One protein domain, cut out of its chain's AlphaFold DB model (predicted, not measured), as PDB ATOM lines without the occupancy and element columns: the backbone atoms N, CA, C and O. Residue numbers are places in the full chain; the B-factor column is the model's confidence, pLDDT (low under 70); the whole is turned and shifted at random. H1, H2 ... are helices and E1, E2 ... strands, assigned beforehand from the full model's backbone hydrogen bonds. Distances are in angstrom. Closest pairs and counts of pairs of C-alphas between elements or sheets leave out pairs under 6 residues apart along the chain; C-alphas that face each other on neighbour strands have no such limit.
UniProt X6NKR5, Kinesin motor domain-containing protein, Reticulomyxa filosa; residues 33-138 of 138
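This is residues 33 to 138 of the 138 residues of the protein "Kinesin motor domain-containing protein" of Reticulomyxa filosa (UniProt X6NKR5). Two long strands, E1 and E5, lie side by side as a twisted ribbon, with short E2 beside E1; H1 covers one face, making two layers, a helix on a sheet. The small hairpin E3 and E4 is set off from this ribbon, and residues 60 to 66 stick out. The printed part has 106 residues in the order E1 E2 E3 E4 H1 E5, class mixed; the antiparallel sheet runs E2, E1, E5. It is only just loose, close to compact, with radius of gyration of the C-alphas 15.9 A and spans 53 by 34 by 32 A.

Look at E1, residues 35 to 47, and E5, residues 125 to 137: antiparallel, N 40 and O 132 are 2.9 A apart. E2, residues 50 to 53, makes a hairpin with E1; N 52 and O 45 are 2.9 A apart. H1, residues 97 to 115, is on this sheet, height 9.6 A, over E1 and E5, along the strands; its closest C-alphas to E1, Gly 107 and Tyr 43, are 6.7 A apart. In H1 every O i to N i+4 pair is within hydrogen-bond range. E3, residues 76 to 79, and E4, residues 83 to 86, form a hairpin, N 77 and O 85 2.8 A apart.

Find C-alpha 35 at (38.773, -27.210, -23.132), where E1 begins its 38.7 A; H1 is 27.3 A long. E5, 39.2 A, ends at C-alpha 137, (43.001, -26.698, -25.683).

The printed part has no cut; the link E2 to E3 is long. Confidence is under 70 at residues 33 to 34, 58 to 70, 112 to 124 and 138.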
ATOM      1  N   THR A  33      34.124 -22.574 -24.878       62.31
ATOM      2  CA  THR A  33      35.351 -23.090 -25.507       62.31
ATOM      3  C   THR A  33      35.561 -24.517 -25.022       62.31
ATOM      4  O   THR A  33      35.682 -24.736 -23.818       62.31
ATOM      5  N   LYS A  34      35.574 -25.498 -25.936       69.69
ATOM      6  CA  LYS A  34      35.852 -26.905 -25.607       69.69
ATOM      7  C   LYS A  34      37.298 -27.021 -25.109       69.69
ATOM      8  O   LYS A  34      38.220 -27.170 -25.897       69.69
ATOM      9  N   LYS A  35      37.502 -26.908 -23.798       78.12
ATOM     10  CA  LYS A  35      38.773 -27.210 -23.132       78.12
ATOM     11  C   LYS A  35      38.621 -28.542 -22.414       78.12
ATOM     12  O   LYS A  35      37.622 -28.754 -21.728       78.12
ATOM     13  N   LYS A  36      39.596 -29.434 -22.577       84.38
ATOM     14  CA  LYS A  36      39.650 -30.678 -21.807       84.38
ATOM     15  C   LYS A  36      40.375 -30.371 -20.500       84.38
ATOM     16  O   LYS A  36      41.474 -29.816 -20.525       84.38
ATOM     17  N   ILE A  37      39.727 -30.670 -19.378       88.06
ATOM     18  CA  ILE A  37      40.298 -30.512 -18.040       88.06
ATOM     19  C   ILE A  37      40.450 -31.905 -17.450       88.06
ATOM     20  O   ILE A  37      39.477 -32.654 -17.370       88.06
ATOM     21  N   GLU A  38      41.667 -32.235 -17.048       90.62
ATOM     22  CA  GLU A  38      41.996 -33.461 -16.332       90.62
ATOM     23  C   GLU A  38      42.471 -33.078 -14.934       90.62
ATOM     24  O   GLU A  38      43.250 -32.137 -14.764       90.62
ATOM     25  N   VAL A  39      41.947 -33.771 -13.927       93.81
ATOM     26  CA  VAL A  39      42.296 -33.534 -12.528       93.81
ATOM     27  C   VAL A  39      42.767 -34.845 -11.924       93.81
ATOM     28  O   VAL A  39      42.070 -35.856 -11.981       93.81
ATOM     29  N   GLU A  40      43.944 -34.810 -11.317       95.62
ATOM     30  CA  GLU A  40      44.509 -35.912 -10.548       95.62
ATOM     31  C   GLU A  40      44.792 -35.459  -9.116       95.62
ATOM     32  O   GLU A  40      44.988 -34.276  -8.845       95.62
ATOM     33  N   ALA A  41      44.834 -36.398  -8.181       95.19
ATOM     34  CA  ALA A  41      45.128 -36.146  -6.782       95.19
ATOM     35  C   ALA A  41      46.268 -37.043  -6.290       95.19
ATOM     36  O   ALA A  41      46.340 -38.223  -6.631       95.19
ATOM     37  N   SER A  42      47.122 -36.490  -5.434       94.31
ATOM     38  CA  SER A  42      48.167 -37.220  -4.714       94.31
ATOM     39  C   SER A  42      48.132 -36.859  -3.233       94.31
ATOM     40  O   SER A  42      47.875 -35.702  -2.894       94.31
ATOM     41  N   TYR A  43      48.434 -37.811  -2.349       94.25
ATOM     42  CA  TYR A  43      48.470 -37.564  -0.907       94.25
ATOM     43  C   TYR A  43      49.702 -38.215  -0.287       94.25
ATOM     44  O   TYR A  43      49.856 -39.434  -0.338       94.25
ATOM     45  N   LEU A  44      50.568 -37.407   0.317       91.19
ATOM     46  CA  LEU A  44      51.768 -37.895   0.987       91.19
ATOM     47  C   LEU A  44      51.825 -37.468   2.447       91.19
ATOM     48  O   LEU A  44      51.242 -36.460   2.847       91.19
ATOM     49  N   GLU A  45      52.586 -38.230   3.218       88.81
ATOM     50  CA  GLU A  45      52.996 -37.908   4.576       88.81
ATOM     51  C   GLU A  45      54.515 -37.748   4.631       88.81
ATOM     52  O   GLU A  45      55.256 -38.560   4.075       88.81
ATOM     53  N   ILE A  46      54.972 -36.728   5.347       87.69
ATOM     54  CA  ILE A  46      56.351 -36.545   5.776       87.69
ATOM     55  C   ILE A  46      56.393 -36.881   7.264       87.69
ATOM     56  O   ILE A  46      55.840 -36.149   8.083       87.69
ATOM     57  N   TYR A  47      57.047 -37.986   7.609       83.81
ATOM     58  CA  TYR A  47      57.201 -38.447   8.985       83.81
ATOM     59  C   TYR A  47      58.662 -38.788   9.259       83.81
ATOM     60  O   TYR A  47      59.233 -39.650   8.588       83.81
ATOM     61  N   MET A  48      59.269 -38.119  10.245       79.44
ATOM     62  CA  MET A  48      60.701 -38.253  10.565       79.44
ATOM     63  C   MET A  48      61.608 -38.142   9.320       79.44
ATOM     64  O   MET A  48      62.398 -39.045   9.040       79.44
ATOM     65  N   ASP A  49      61.435 -37.069   8.540       82.00
ATOM     66  CA  ASP A  49      62.170 -36.787   7.290       82.00
ATOM     67  C   ASP A  49      62.058 -37.874   6.206       82.00
ATOM     68  O   ASP A  49      62.868 -37.955   5.281       82.00
ATOM     69  N   ARG A  50      61.034 -38.729   6.293       83.94
ATOM     70  CA  ARG A  50      60.740 -39.768   5.302       83.94
ATOM     71  C   ARG A  50      59.383 -39.513   4.675       83.94
ATOM     72  O   ARG A  50      58.429 -39.186   5.374       83.94
ATOM     73  N   ILE A  51      59.313 -39.712   3.363       89.56
ATOM     74  CA  ILE A  51      58.089 -39.529   2.587       89.56
ATOM     75  C   ILE A  51      57.391 -40.870   2.406       89.56
ATOM     76  O   ILE A  51      58.021 -41.861   2.026       89.56
ATOM     77  N   PHE A  52      56.086 -40.880   2.642       89.56
ATOM     78  CA  PHE A  52      55.212 -42.027   2.456       89.56
ATOM     79  C   PHE A  52      54.010 -41.626   1.613       89.56
ATOM     80  O   PHE A  52      53.446 -40.550   1.798       89.56
ATOM     81  N   ASP A  53      53.602 -42.504   0.709       91.88
ATOM     82  CA  ASP A  53      52.363 -42.336  -0.040       91.88
ATOM     83  C   ASP A  53      51.182 -42.859   0.783       91.88
ATOM     84  O   ASP A  53      51.175 -44.018   1.210       91.88
ATOM     85  N   LEU A  54      50.199 -41.990   1.019       90.75
ATOM     86  CA  LEU A  54      48.992 -42.308   1.774       90.75
ATOM     87  C   LEU A  54      47.894 -42.937   0.905       90.75
ATOM     88  O   LEU A  54      46.916 -43.428   1.461       90.75
ATOM     89  N   LEU A  55      48.037 -42.949  -0.423       91.94
ATOM     90  CA  LEU A  55      47.097 -43.553  -1.379       91.94
ATOM     91  C   LEU A  55      47.689 -44.762  -2.115       91.94
ATOM     92  O   LEU A  55      47.053 -45.301  -3.022       91.94
ATOM     93  N   ALA A  56      48.891 -45.205  -1.737       86.94
ATOM     94  CA  ALA A  56      49.501 -46.389  -2.324       86.94
ATOM     95  C   ALA A  56      48.609 -47.623  -2.129       86.94
ATOM     96  O   ALA A  56      48.139 -47.913  -1.023       86.94
ATOM     97  N   ALA A  57      48.413 -48.379  -3.211       76.75
ATOM     98  CA  ALA A  57      47.704 -49.647  -3.149       76.75
ATOM     99  C   ALA A  57      48.430 -50.622  -2.197       76.75
ATOM    100  O   ALA A  57      49.668 -50.657  -2.178       76.75
ATOM    101  N   PRO A  58      47.692 -51.443  -1.430       65.06
ATOM    102  CA  PRO A  58      48.289 -52.516  -0.650       65.06
ATOM    103  C   PRO A  58      49.108 -53.428  -1.563       65.06
ATOM    104  O   PRO A  58      48.635 -53.840  -2.622       65.06
ATOM    105  N   ASP A  59      50.334 -53.753  -1.163       63.38
ATOM    106  CA  ASP A  59      51.185 -54.655  -1.935       63.38
ATOM    107  C   ASP A  59      50.539 -56.058  -1.984       63.38
ATOM    108  O   ASP A  59      50.405 -56.702  -0.937       63.38
ATOM    109  N   PRO A  60      50.160 -56.574  -3.170       55.78
ATOM    110  CA  PRO A  60      49.468 -57.856  -3.297       55.78
ATOM    111  C   PRO A  60      50.334 -59.051  -2.870       55.78
ATOM    112  O   PRO A  60      49.806 -60.117  -2.547       55.78
ATOM    113  N   LYS A  61      51.667 -58.894  -2.829       56.78
ATOM    114  CA  LYS A  61      52.589 -59.921  -2.314       56.78
ATOM    115  C   LYS A  61      52.619 -59.949  -0.784       56.78
ATOM    116  O   LYS A  61      52.986 -60.964  -0.196       56.78
ATOM    117  N   LYS A  62      52.163 -58.882  -0.128       54.66
ATOM    118  CA  LYS A  62      51.956 -58.798   1.322       54.66
ATOM    119  C   LYS A  62      50.484 -59.112   1.632       54.66
ATOM    120  O   LYS A  62      49.736 -58.264   2.099       54.66
ATOM    121  N   LYS A  63      50.071 -60.369   1.384       45.47
ATOM    122  CA  LYS A  63      48.701 -60.895   1.637       45.47
ATOM    123  C   LYS A  63      48.225 -60.747   3.088       45.47
ATOM    124  O   LYS A  63      47.039 -60.847   3.374       45.47
ATOM    125  N   THR A  64      49.148 -60.491   4.002       42.75
ATOM    126  CA  THR A  64      48.864 -59.917   5.309       42.75
ATOM    127  C   THR A  64      49.550 -58.560   5.345       42.75
ATOM    128  O   THR A  64      50.781 -58.492   5.349       42.75
ATOM    129  N   ILE A  65      48.776 -57.474   5.435       48.41
ATOM    130  CA  ILE A  65      49.266 -56.291   6.143       48.41
ATOM    131  C   ILE A  65      49.461 -56.782   7.576       48.41
ATOM    132  O   ILE A  65      48.562 -56.699   8.411       48.41
ATOM    133  N   LYS A  66      50.609 -57.403   7.869       41.12
ATOM    134  CA  LYS A  66      51.031 -57.542   9.256       41.12
ATOM    135  C   LYS A  66      51.024 -56.113   9.779       41.12
ATOM    136  O   LYS A  66      51.621 -55.246   9.140       41.12
ATOM    137  N   LYS A  67      50.316 -55.854  10.884       41.28
ATOM    138  CA  LYS A  67      50.465 -54.609  11.647       41.28
ATOM    139  C   LYS A  67      51.975 -54.400  11.827       41.28
ATOM    140  O   LYS A  67      52.599 -55.144  12.582       41.28
ATOM    141  N   GLY A  68      52.578 -53.526  11.018       46.72
ATOM    142  CA  GLY A  68      54.024 -53.275  11.022       46.72
ATOM    143  C   GLY A  68      54.778 -53.517   9.727       46.72
ATOM    144  O   GLY A  68      55.999 -53.395   9.734       46.72
ATOM    145  N   THR A  69      54.122 -53.827   8.602       51.06
ATOM    146  CA  THR A  69      54.815 -53.749   7.308       51.06
ATOM    147  C   THR A  69      55.290 -52.322   7.068       51.06
ATOM    148  O   THR A  69      54.475 -51.419   6.885       51.06
ATOM    149  N   GLU A  70      56.612 -52.136   7.073       61.69
ATOM    150  CA  GLU A  70      57.255 -50.862   6.781       61.69
ATOM    151  C   GLU A  70      56.666 -50.273   5.498       61.69
ATOM    152  O   GLU A  70      56.728 -50.877   4.418       61.69
ATOM    153  N   ARG A  71      56.046 -49.099   5.639       72.94
ATOM    154  CA  ARG A  71      55.566 -48.316   4.503       72.94
ATOM    155  C   ARG A  71      56.749 -48.049   3.580       72.94
ATOM    156  O   ARG A  71      57.841 -47.711   4.046       72.94
ATOM    157  N   LYS A  72      56.543 -48.210   2.272       82.94
ATOM    158  CA  LYS A  72      57.589 -47.930   1.287       82.94
ATOM    159  C   LYS A  72      57.943 -46.446   1.376       82.94
ATOM    160  O   LYS A  72      57.097 -45.594   1.124       82.94
ATOM    161  N   LYS A  73      59.192 -46.156   1.743       87.81
ATOM    162  CA  LYS A  73      59.736 -44.795   1.719       87.81
ATOM    163  C   LYS A  73      59.910 -44.379   0.265       87.81
ATOM    164  O   LYS A  73      60.464 -45.149  -0.524       87.81
ATOM    165  N   LEU A  74      59.456 -43.182  -0.075       91.12
ATOM    166  CA  LEU A  74      59.606 -42.632  -1.414       91.12
ATOM    167  C   LEU A  74      60.805 -41.674  -1.472       91.12
ATOM    168  O   LEU A  74      60.912 -40.791  -0.617       91.12
ATOM    169  N   PRO A  75      61.725 -41.839  -2.439       92.56
ATOM    170  CA  PRO A  75      62.849 -40.931  -2.597       92.56
ATOM    171  C   PRO A  75      62.429 -39.641  -3.316       92.56
ATOM    172  O   PRO A  75      61.566 -39.641  -4.194       92.56
ATOM    173  N   ILE A  76      63.092 -38.536  -2.970       91.56
ATOM    174  CA  ILE A  76      62.999 -37.275  -3.711       91.56
ATOM    175  C   ILE A  76      64.023 -37.305  -4.848       91.56
ATOM    176  O   ILE A  76      65.179 -37.685  -4.657       91.56
ATOM    177  N   ARG A  77      63.600 -36.886  -6.038       91.12
ATOM    178  CA  ARG A  77      64.424 -36.755  -7.243       91.12
ATOM    179  C   ARG A  77      64.309 -35.342  -7.800       91.12
ATOM    180  O   ARG A  77      63.352 -34.636  -7.507       91.12
ATOM    181  N   PHE A  78      65.262 -34.947  -8.638       90.44
ATOM    182  CA  PHE A  78      65.263 -33.646  -9.307       90.44
ATOM    183  C   PHE A  78      65.199 -33.829 -10.818       90.44
ATOM    184  O   PHE A  78      66.018 -34.536 -11.400       90.44
ATOM    185  N   HIS A  79      64.226 -33.183 -11.456       88.19
ATOM    186  CA  HIS A  79      64.140 -33.103 -12.909       88.19
ATOM    187  C   HIS A  79      64.633 -31.725 -13.388       88.19
ATOM    188  O   HIS A  79      64.142 -30.722 -12.862       88.19
ATOM    189  N   PRO A  80      65.498 -31.632 -14.421       90.00
ATOM    190  CA  PRO A  80      66.111 -30.367 -14.851       90.00
ATOM    191  C   PRO A  80      65.123 -29.232 -15.159       90.00
ATOM    192  O   PRO A  80      65.438 -28.071 -14.941       90.00
ATOM    193  N   LYS A  81      63.919 -29.560 -15.651       89.19
ATOM    194  CA  LYS A  81      62.871 -28.571 -15.975       89.19
ATOM    195  C   LYS A  81      61.749 -28.459 -14.937       89.19
ATOM    196  O   LYS A  81      61.088 -27.434 -14.879       89.19
ATOM    197  N   ARG A  82      61.481 -29.526 -14.169       78.50
ATOM    198  CA  ARG A  82      60.293 -29.624 -13.285       78.50
ATOM    199  C   ARG A  82      60.641 -29.381 -11.813       78.50
ATOM    200  O   ARG A  82      59.748 -29.173 -11.005       78.50
ATOM    201  N   GLY A  83      61.927 -29.400 -11.469       88.38
ATOM    202  CA  GLY A  83      62.388 -29.293 -10.091       88.38
ATOM    203  C   GLY A  83      62.249 -30.609  -9.324       88.38
ATOM    204  O   GLY A  83      62.244 -31.695  -9.915       88.38
ATOM    205  N   ALA A  84      62.191 -30.500  -7.997       88.00
ATOM    206  CA  ALA A  84      62.070 -31.639  -7.097       88.00
ATOM    207  C   ALA A  84      60.720 -32.352  -7.267       88.00
ATOM    208  O   ALA A  84      59.677 -31.713  -7.385       88.00
ATOM    209  N   PHE A  85      60.728 -33.679  -7.243       87.81
ATOM    210  CA  PHE A  85      59.523 -34.501  -7.240       87.81
ATOM    211  C   PHE A  85      59.736 -35.772  -6.421       87.81
ATOM    212  O   PHE A  85      60.865 -36.217  -6.215       87.81
ATOM    213  N   VAL A  86      58.639 -36.367  -5.965       92.69
ATOM    214  CA  VAL A  86      58.662 -37.626  -5.219       92.69
ATOM    215  C   VAL A  86      58.507 -38.779  -6.204       92.69
ATOM    216  O   VAL A  86      57.503 -38.878  -6.909       92.69
ATOM    217  N   GLU A  87      59.513 -39.642  -6.288       91.88
ATOM    218  CA  GLU A  87      59.485 -40.797  -7.182       91.88
ATOM    219  C   GLU A  87      58.577 -41.891  -6.609       91.88
ATOM    220  O   GLU A  87      58.741 -42.327  -5.471       91.88
ATOM    221  N   GLY A  88      57.626 -42.360  -7.422       90.62
ATOM    222  CA  GLY A  88      56.695 -43.422  -7.039       90.62
ATOM    223  C   GLY A  88      55.496 -42.964  -6.205       90.62
ATOM    224  O   GLY A  88      54.806 -43.825  -5.666       90.62
ATOM    225  N   LEU A  89      55.248 -41.653  -6.100       93.00
ATOM    226  CA  LEU A  89      54.004 -41.112  -5.547       93.00
ATOM    227  C   LEU A  89      52.842 -41.413  -6.501       93.00
ATOM    228  O   LEU A  89      52.923 -41.094  -7.689       93.00
ATOM    229  N   THR A  90      51.782 -42.034  -5.991       93.75
ATOM    230  CA  THR A  90      50.607 -42.366  -6.798       93.75
ATOM    231  C   THR A  90      49.756 -41.136  -7.106       93.75
ATOM    232  O   THR A  90      49.595 -40.229  -6.287       93.75
ATOM    233  N   MET A  91      49.216 -41.130  -8.323       94.19
ATOM    234  CA  MET A  91      48.331 -40.103  -8.860       94.19
ATOM    235  C   MET A  91      46.996 -40.773  -9.168       94.19
ATOM    236  O   MET A  91      46.964 -41.832  -9.797       94.19
ATOM    237  N   HIS A  92      45.906 -40.184  -8.692       94.94
ATOM    238  CA  HIS A  92      44.563 -40.743  -8.824       94.94
ATOM    239  C   HIS A  92      43.683 -39.759  -9.577       94.94
ATOM    240  O   HIS A  92      43.482 -38.644  -9.104       94.94
ATOM    241  N   ALA A  93      43.155 -40.161 -10.731       94.31
ATOM    242  CA  ALA A  93      42.216 -39.336 -11.483       94.31
ATOM    243  C   ALA A  93      40.943 -39.092 -10.657       94.31
ATOM    244  O   ALA A  93      40.385 -40.022 -10.071       94.31
ATOM    245  N   VAL A  94      40.476 -37.845 -10.623       93.56
ATOM    246  CA  VAL A  94      39.267 -37.445  -9.895       93.56
ATOM    247  C   VAL A  94      38.324 -36.690 -10.824       93.56
ATOM    248  O   VAL A  94      38.715 -35.733 -11.488       93.56
ATOM    249  N   GLY A  95      37.065 -37.131 -10.881       89.31
ATOM    250  CA  GLY A  95      36.030 -36.503 -11.709       89.31
ATOM    251  C   GLY A  95      35.041 -35.661 -10.907       89.31
ATOM    252  O   GLY A  95      34.324 -34.838 -11.470       89.31
ATOM    253  N   SER A  96      34.989 -35.862  -9.590       90.12
ATOM    254  CA  SER A  96      34.010 -35.224  -8.718       90.12
ATOM    255  C   SER A  96      34.591 -34.865  -7.352       90.12
ATOM    256  O   SER A  96      35.588 -35.426  -6.896       90.12
ATOM    257  N   TYR A  97      33.912 -33.949  -6.656       91.19
ATOM    258  CA  TYR A  97      34.197 -33.647  -5.251       91.19
ATOM    259  C   TYR A  97      34.141 -34.902  -4.369       91.19
ATOM    260  O   TYR A  97      34.937 -35.058  -3.445       91.19
ATOM    261  N   GLU A  98      33.219 -35.814  -4.668       93.38
ATOM    262  CA  GLU A  98      33.044 -37.039  -3.900       93.38
ATOM    263  C   GLU A  98      34.259 -37.971  -4.027       93.38
ATOM    264  O   GLU A  98      34.669 -38.580  -3.040       93.38
ATOM    265  N   ASP A  99      34.894 -38.026  -5.201       90.69
ATOM    266  CA  ASP A  99      36.132 -38.790  -5.402       90.69
ATOM    267  C   ASP A  99      37.288 -38.191  -4.597       90.69
ATOM    268  O   ASP A  99      38.001 -38.912  -3.897       90.69
ATOM    269  N   ILE A 100      37.420 -36.861  -4.608       92.12
ATOM    270  CA  ILE A 100      38.414 -36.139  -3.798       92.12
ATOM    271  C   ILE A 100      38.204 -36.443  -2.309       92.12
ATOM    272  O   ILE A 100      39.147 -36.812  -1.606       92.12
ATOM    273  N   ARG A 101      36.960 -36.351  -1.831       92.88
ATOM    274  CA  ARG A 101      36.597 -36.626  -0.435       92.88
ATOM    275  C   ARG A 101      36.923 -38.066  -0.033       92.88
ATOM    276  O   ARG A 101      37.444 -38.292   1.059       92.88
ATOM    277  N   LYS A 102      36.657 -39.042  -0.909       92.88
ATOM    278  CA  LYS A 102      37.022 -40.452  -0.687       92.88
ATOM    279  C   LYS A 102      38.531 -40.629  -0.544       92.88
ATOM    280  O   LYS A 102      38.961 -41.284   0.403       92.88
ATOM    281  N   LEU A 103      39.331 -40.017  -1.421       92.88
ATOM    282  CA  LEU A 103      40.795 -40.085  -1.343       92.88
ATOM    283  C   LEU A 103      41.337 -39.420  -0.073       92.88
ATOM    284  O   LEU A 103      42.215 -39.976   0.585       92.88
ATOM    285  N   MET A 104      40.781 -38.273   0.328       90.69
ATOM    286  CA  MET A 104      41.151 -37.620   1.587       90.69
ATOM    287  C   MET A 104      40.880 -38.525   2.795       90.69
ATOM    288  O   MET A 104      41.764 -38.710   3.633       90.69
ATOM    289  N   ASN A 105      39.694 -39.138   2.866       88.94
ATOM    290  CA  ASN A 105      39.334 -40.056   3.950       88.94
ATOM    291  C   ASN A 105      40.222 -41.306   3.965       88.94
ATOM    292  O   ASN A 105      40.681 -41.721   5.031       88.94
ATOM    293  N   LEU A 106      40.504 -41.876   2.790       88.12
ATOM    294  CA  LEU A 106      41.404 -43.017   2.645       88.12
ATOM    295  C   LEU A 106      42.806 -42.689   3.172       88.12
ATOM    296  O   LEU A 106      43.355 -43.446   3.969       88.12
ATOM    297  N   GLY A 107      43.367 -41.538   2.792       87.75
ATOM    298  CA  GLY A 107      44.690 -41.140   3.262       87.75
ATOM    299  C   GLY A 107      44.746 -40.885   4.771       87.75
ATOM    300  O   GLY A 107      45.722 -41.261   5.418       87.75
ATOM    301  N   VAL A 108      43.682 -40.332   5.368       84.12
ATOM    302  CA  VAL A 108      43.568 -40.178   6.832       84.12
ATOM    303  C   VAL A 108      43.501 -41.536   7.539       84.12
ATOM    304  O   VAL A 108      44.153 -41.724   8.572       84.12
ATOM    305  N   ALA A 109      42.760 -42.498   6.986       82.31
ATOM    306  CA  ALA A 109      42.704 -43.854   7.523       82.31
ATOM    307  C   ALA A 109      44.082 -44.534   7.448       82.31
ATOM    308  O   ALA A 109      44.567 -45.060   8.451       82.31
ATOM    309  N   ASN A 110      44.760 -44.440   6.301       82.31
ATOM    310  CA  ASN A 110      46.092 -45.010   6.094       82.31
ATOM    311  C   ASN A 110      47.158 -44.369   6.996       82.31
ATOM    312  O   ASN A 110      48.049 -45.065   7.488       82.31
ATOM    313  N   ARG A 111      47.034 -43.066   7.277       78.19
ATOM    314  CA  ARG A 111      47.859 -42.367   8.268       78.19
ATOM    315  C   ARG A 111      47.634 -42.920   9.676       78.19
ATOM    316  O   ARG A 111      48.585 -43.334  10.329       78.19
ATOM    317  N   THR A 112      46.376 -43.015  10.106       62.81
ATOM    318  CA  THR A 112      46.007 -43.529  11.440       62.81
ATOM    319  C   THR A 112      46.486 -44.968  11.658       62.81
ATOM    320  O   THR A 112      47.001 -45.302  12.725       62.81
ATOM    321  N   VAL A 113      46.371 -45.833  10.644       60.16
ATOM    322  CA  VAL A 113      46.851 -47.225  10.720       60.16
ATOM    323  C   VAL A 113      48.356 -47.278  10.994       60.16
ATOM    324  O   VAL A 113      48.797 -48.104  11.792       60.16
ATOM    325  N   ALA A 114      49.142 -46.376  10.406       57.41
ATOM    326  CA  ALA A 114      50.580 -46.314  10.647       57.41
ATOM    327  C   ALA A 114      50.946 -45.806  12.054       57.41
ATOM    328  O   ALA A 114      51.952 -46.237  12.616       57.41
ATOM    329  N   GLU A 115      50.127 -44.930  12.639       57.56
ATOM    330  CA  GLU A 115      50.352 -44.354  13.972       57.56
ATOM    331  C   GLU A 115      50.091 -45.346  15.121       57.56
ATOM    332  O   GLU A 115      50.643 -45.192  16.211       57.56
ATOM    333  N   THR A 116      49.309 -46.408  14.898       53.25
ATOM    334  CA  THR A 116      48.976 -47.387  15.957       53.25
ATOM    335  C   THR A 116      50.153 -48.242  16.456       53.25
ATOM    336  O   THR A 116      49.971 -49.002  17.406       53.25
ATOM    337  N   GLN A 117      51.359 -48.119  15.882       51.50
ATOM    338  CA  GLN A 117      52.499 -48.984  16.221       51.50
ATOM    339  C   GLN A 117      53.733 -48.287  16.811       51.50
ATOM    340  O   GLN A 117      54.719 -48.954  17.113       51.50
ATOM    341  N   MET A 118      53.702 -46.976  17.042       49.50
ATOM    342  CA  MET A 118      54.746 -46.299  17.818       49.50
ATOM    343  C   MET A 118      54.268 -44.899  18.188       49.50
ATOM    344  O   MET A 118      54.088 -44.076  17.303       49.50
ATOM    345  N   ASN A 119      54.070 -44.653  19.485       48.22
ATOM    346  CA  ASN A 119      53.917 -43.347  20.133       48.22
ATOM    347  C   ASN A 119      53.221 -42.231  19.330       48.22
ATOM    348  O   ASN A 119      53.792 -41.587  18.453       48.22
ATOM    349  N   LYS A 120      52.006 -41.925  19.784       49.53
ATOM    350  CA  LYS A 120      51.137 -40.799  19.433       49.53
ATOM    351  C   LYS A 120      51.887 -39.451  19.434       49.53
ATOM    352  O   LYS A 120      51.867 -38.739  20.432       49.53
ATOM    353  N   ILE A 121      52.564 -39.086  18.346       49.22
ATOM    354  CA  ILE A 121      53.149 -37.749  18.177       49.22
ATOM    355  C   ILE A 121      52.865 -37.263  16.753       49.22
ATOM    356  O   ILE A 121      53.685 -37.382  15.845       49.22
ATOM    357  N   SER A 122      51.686 -36.661  16.603       52.69
ATOM    358  CA  SER A 122      51.263 -35.895  15.427       52.69
ATOM    359  C   SER A 122      52.112 -34.640  15.188       52.69
ATOM    360  O   SER A 122      52.080 -34.092  14.095       52.69
ATOM    361  N   SER A 123      52.933 -34.199  16.155       56.41
ATOM    362  CA  SER A 123      53.810 -33.027  15.980       56.41
ATOM    363  C   SER A 123      54.986 -33.256  15.027       56.41
ATOM    364  O   SER A 123      55.688 -32.308  14.690       56.41
ATOM    365  N   ARG A 124      55.228 -34.507  14.610       65.38
ATOM    366  CA  ARG A 124      56.319 -34.880  13.692       65.38
ATOM    367  C   ARG A 124      55.827 -35.445  12.358       65.38
ATOM    368  O   ARG A 124      56.646 -35.949  11.589       65.38
ATOM    369  N   SER A 125      54.517 -35.401  12.117       72.56
ATOM    370  CA  SER A 125      53.894 -35.819  10.863       72.56
ATOM    371  C   SER A 125      53.269 -34.612  10.172       72.56
ATOM    372  O   SER A 125      52.442 -33.913  10.754       72.56
ATOM    373  N   HIS A 126      53.646 -34.383   8.917       84.38
ATOM    374  CA  HIS A 126      52.983 -33.426   8.036       84.38
ATOM    375  C   HIS A 126      52.370 -34.170   6.862       84.38
ATOM    376  O   HIS A 126      52.982 -35.085   6.320       84.38
ATOM    377  N   CYS A 127      51.175 -33.772   6.442       87.38
ATOM    378  CA  CYS A 127      50.504 -34.383   5.302       87.38
ATOM    379  C   CYS A 127      50.260 -33.334   4.221       87.38
ATOM    380  O   CYS A 127      49.835 -32.222   4.523       87.38
ATOM    381  N   ILE A 128      50.516 -33.698   2.967       91.75
ATOM    382  CA  ILE A 128      50.337 -32.820   1.811       91.75
ATOM    383  C   ILE A 128      49.415 -33.528   0.826       91.75
ATOM    384  O   ILE A 128      49.794 -34.528   0.215       91.75
ATOM    385  N   PHE A 129      48.196 -33.009   0.695       93.62
ATOM    386  CA  PHE A 129      47.261 -33.391  -0.357       93.62
ATOM    387  C   PHE A 129      47.384 -32.387  -1.506       93.62
ATOM    388  O   PHE A 129      47.315 -31.179  -1.285       93.62
ATOM    389  N   THR A 130      47.585 -32.869  -2.728       93.31
ATOM    390  CA  THR A 130      47.819 -32.025  -3.906       93.31
ATOM    391  C   THR A 130      46.877 -32.427  -5.027       93.31
ATOM    392  O   THR A 130      46.801 -33.603  -5.372       93.31
ATOM    393  N   LEU A 131      46.190 -31.438  -5.606       92.50
ATOM    394  CA  LEU A 131      45.434 -31.583  -6.848       92.50
ATOM    395  C   LEU A 131      46.290 -31.097  -8.020       92.50
ATOM    396  O   LEU A 131      46.786 -29.971  -8.011       92.50
ATOM    397  N   HIS A 132      46.435 -31.941  -9.030       91.31
ATOM    398  CA  HIS A 132      47.125 -31.656 -10.279       91.31
ATOM    399  C   HIS A 132      46.073 -31.404 -11.347       91.31
ATOM    400  O   HIS A 132      45.331 -32.309 -11.716       91.31
ATOM    401  N   ILE A 133      45.983 -30.160 -11.809       90.38
ATOM    402  CA  ILE A 133      44.990 -29.741 -12.798       90.38
ATOM    403  C   ILE A 133      45.716 -29.489 -14.114       90.38
ATOM    404  O   ILE A 133      46.580 -28.616 -14.195       90.38
ATOM    405  N   GLN A 134      45.348 -30.240 -15.147       88.50
ATOM    406  CA  GLN A 134      45.849 -30.067 -16.503       88.50
ATOM    407  C   GLN A 134      44.720 -29.572 -17.400       88.50
ATOM    408  O   GLN A 134      43.623 -30.128 -17.420       88.50
ATOM    409  N   MET A 135      44.986 -28.496 -18.139       87.50
ATOM    410  CA  MET A 135      44.042 -27.926 -19.095       87.50
ATOM    411  C   MET A 135      44.674 -27.955 -20.480       87.50
ATOM    412  O   MET A 135      45.681 -27.287 -20.708       87.50
ATOM    413  N   SER A 136      44.072 -28.693 -21.409       84.75
ATOM    414  CA  SER A 136      44.481 -28.700 -22.813       84.75
ATOM    415  C   SER A 136      43.422 -28.019 -23.678       84.75
ATOM    416  O   SER A 136      42.213 -28.216 -23.498       84.75
ATOM    417  N   GLN A 137      43.875 -27.203 -24.628       77.69
ATOM    418  CA  GLN A 137      43.001 -26.698 -25.683       77.69
ATOM    419  C   GLN A 137      42.786 -27.814 -26.707       77.69
ATOM    420  O   GLN A 137      43.749 -28.489 -27.072       77.69
ATOM    421  N   VAL A 138      41.527 -28.039 -27.086       61.53
ATOM    422  CA  VAL A 138      41.149 -28.950 -28.175       61.53
ATOM    423  C   VAL A 138      41.088 -28.161 -29.471       61.53
ATOM    424  O   VAL A 138      40.543 -27.033 -29.418       61.53
TER     425      VAL A 138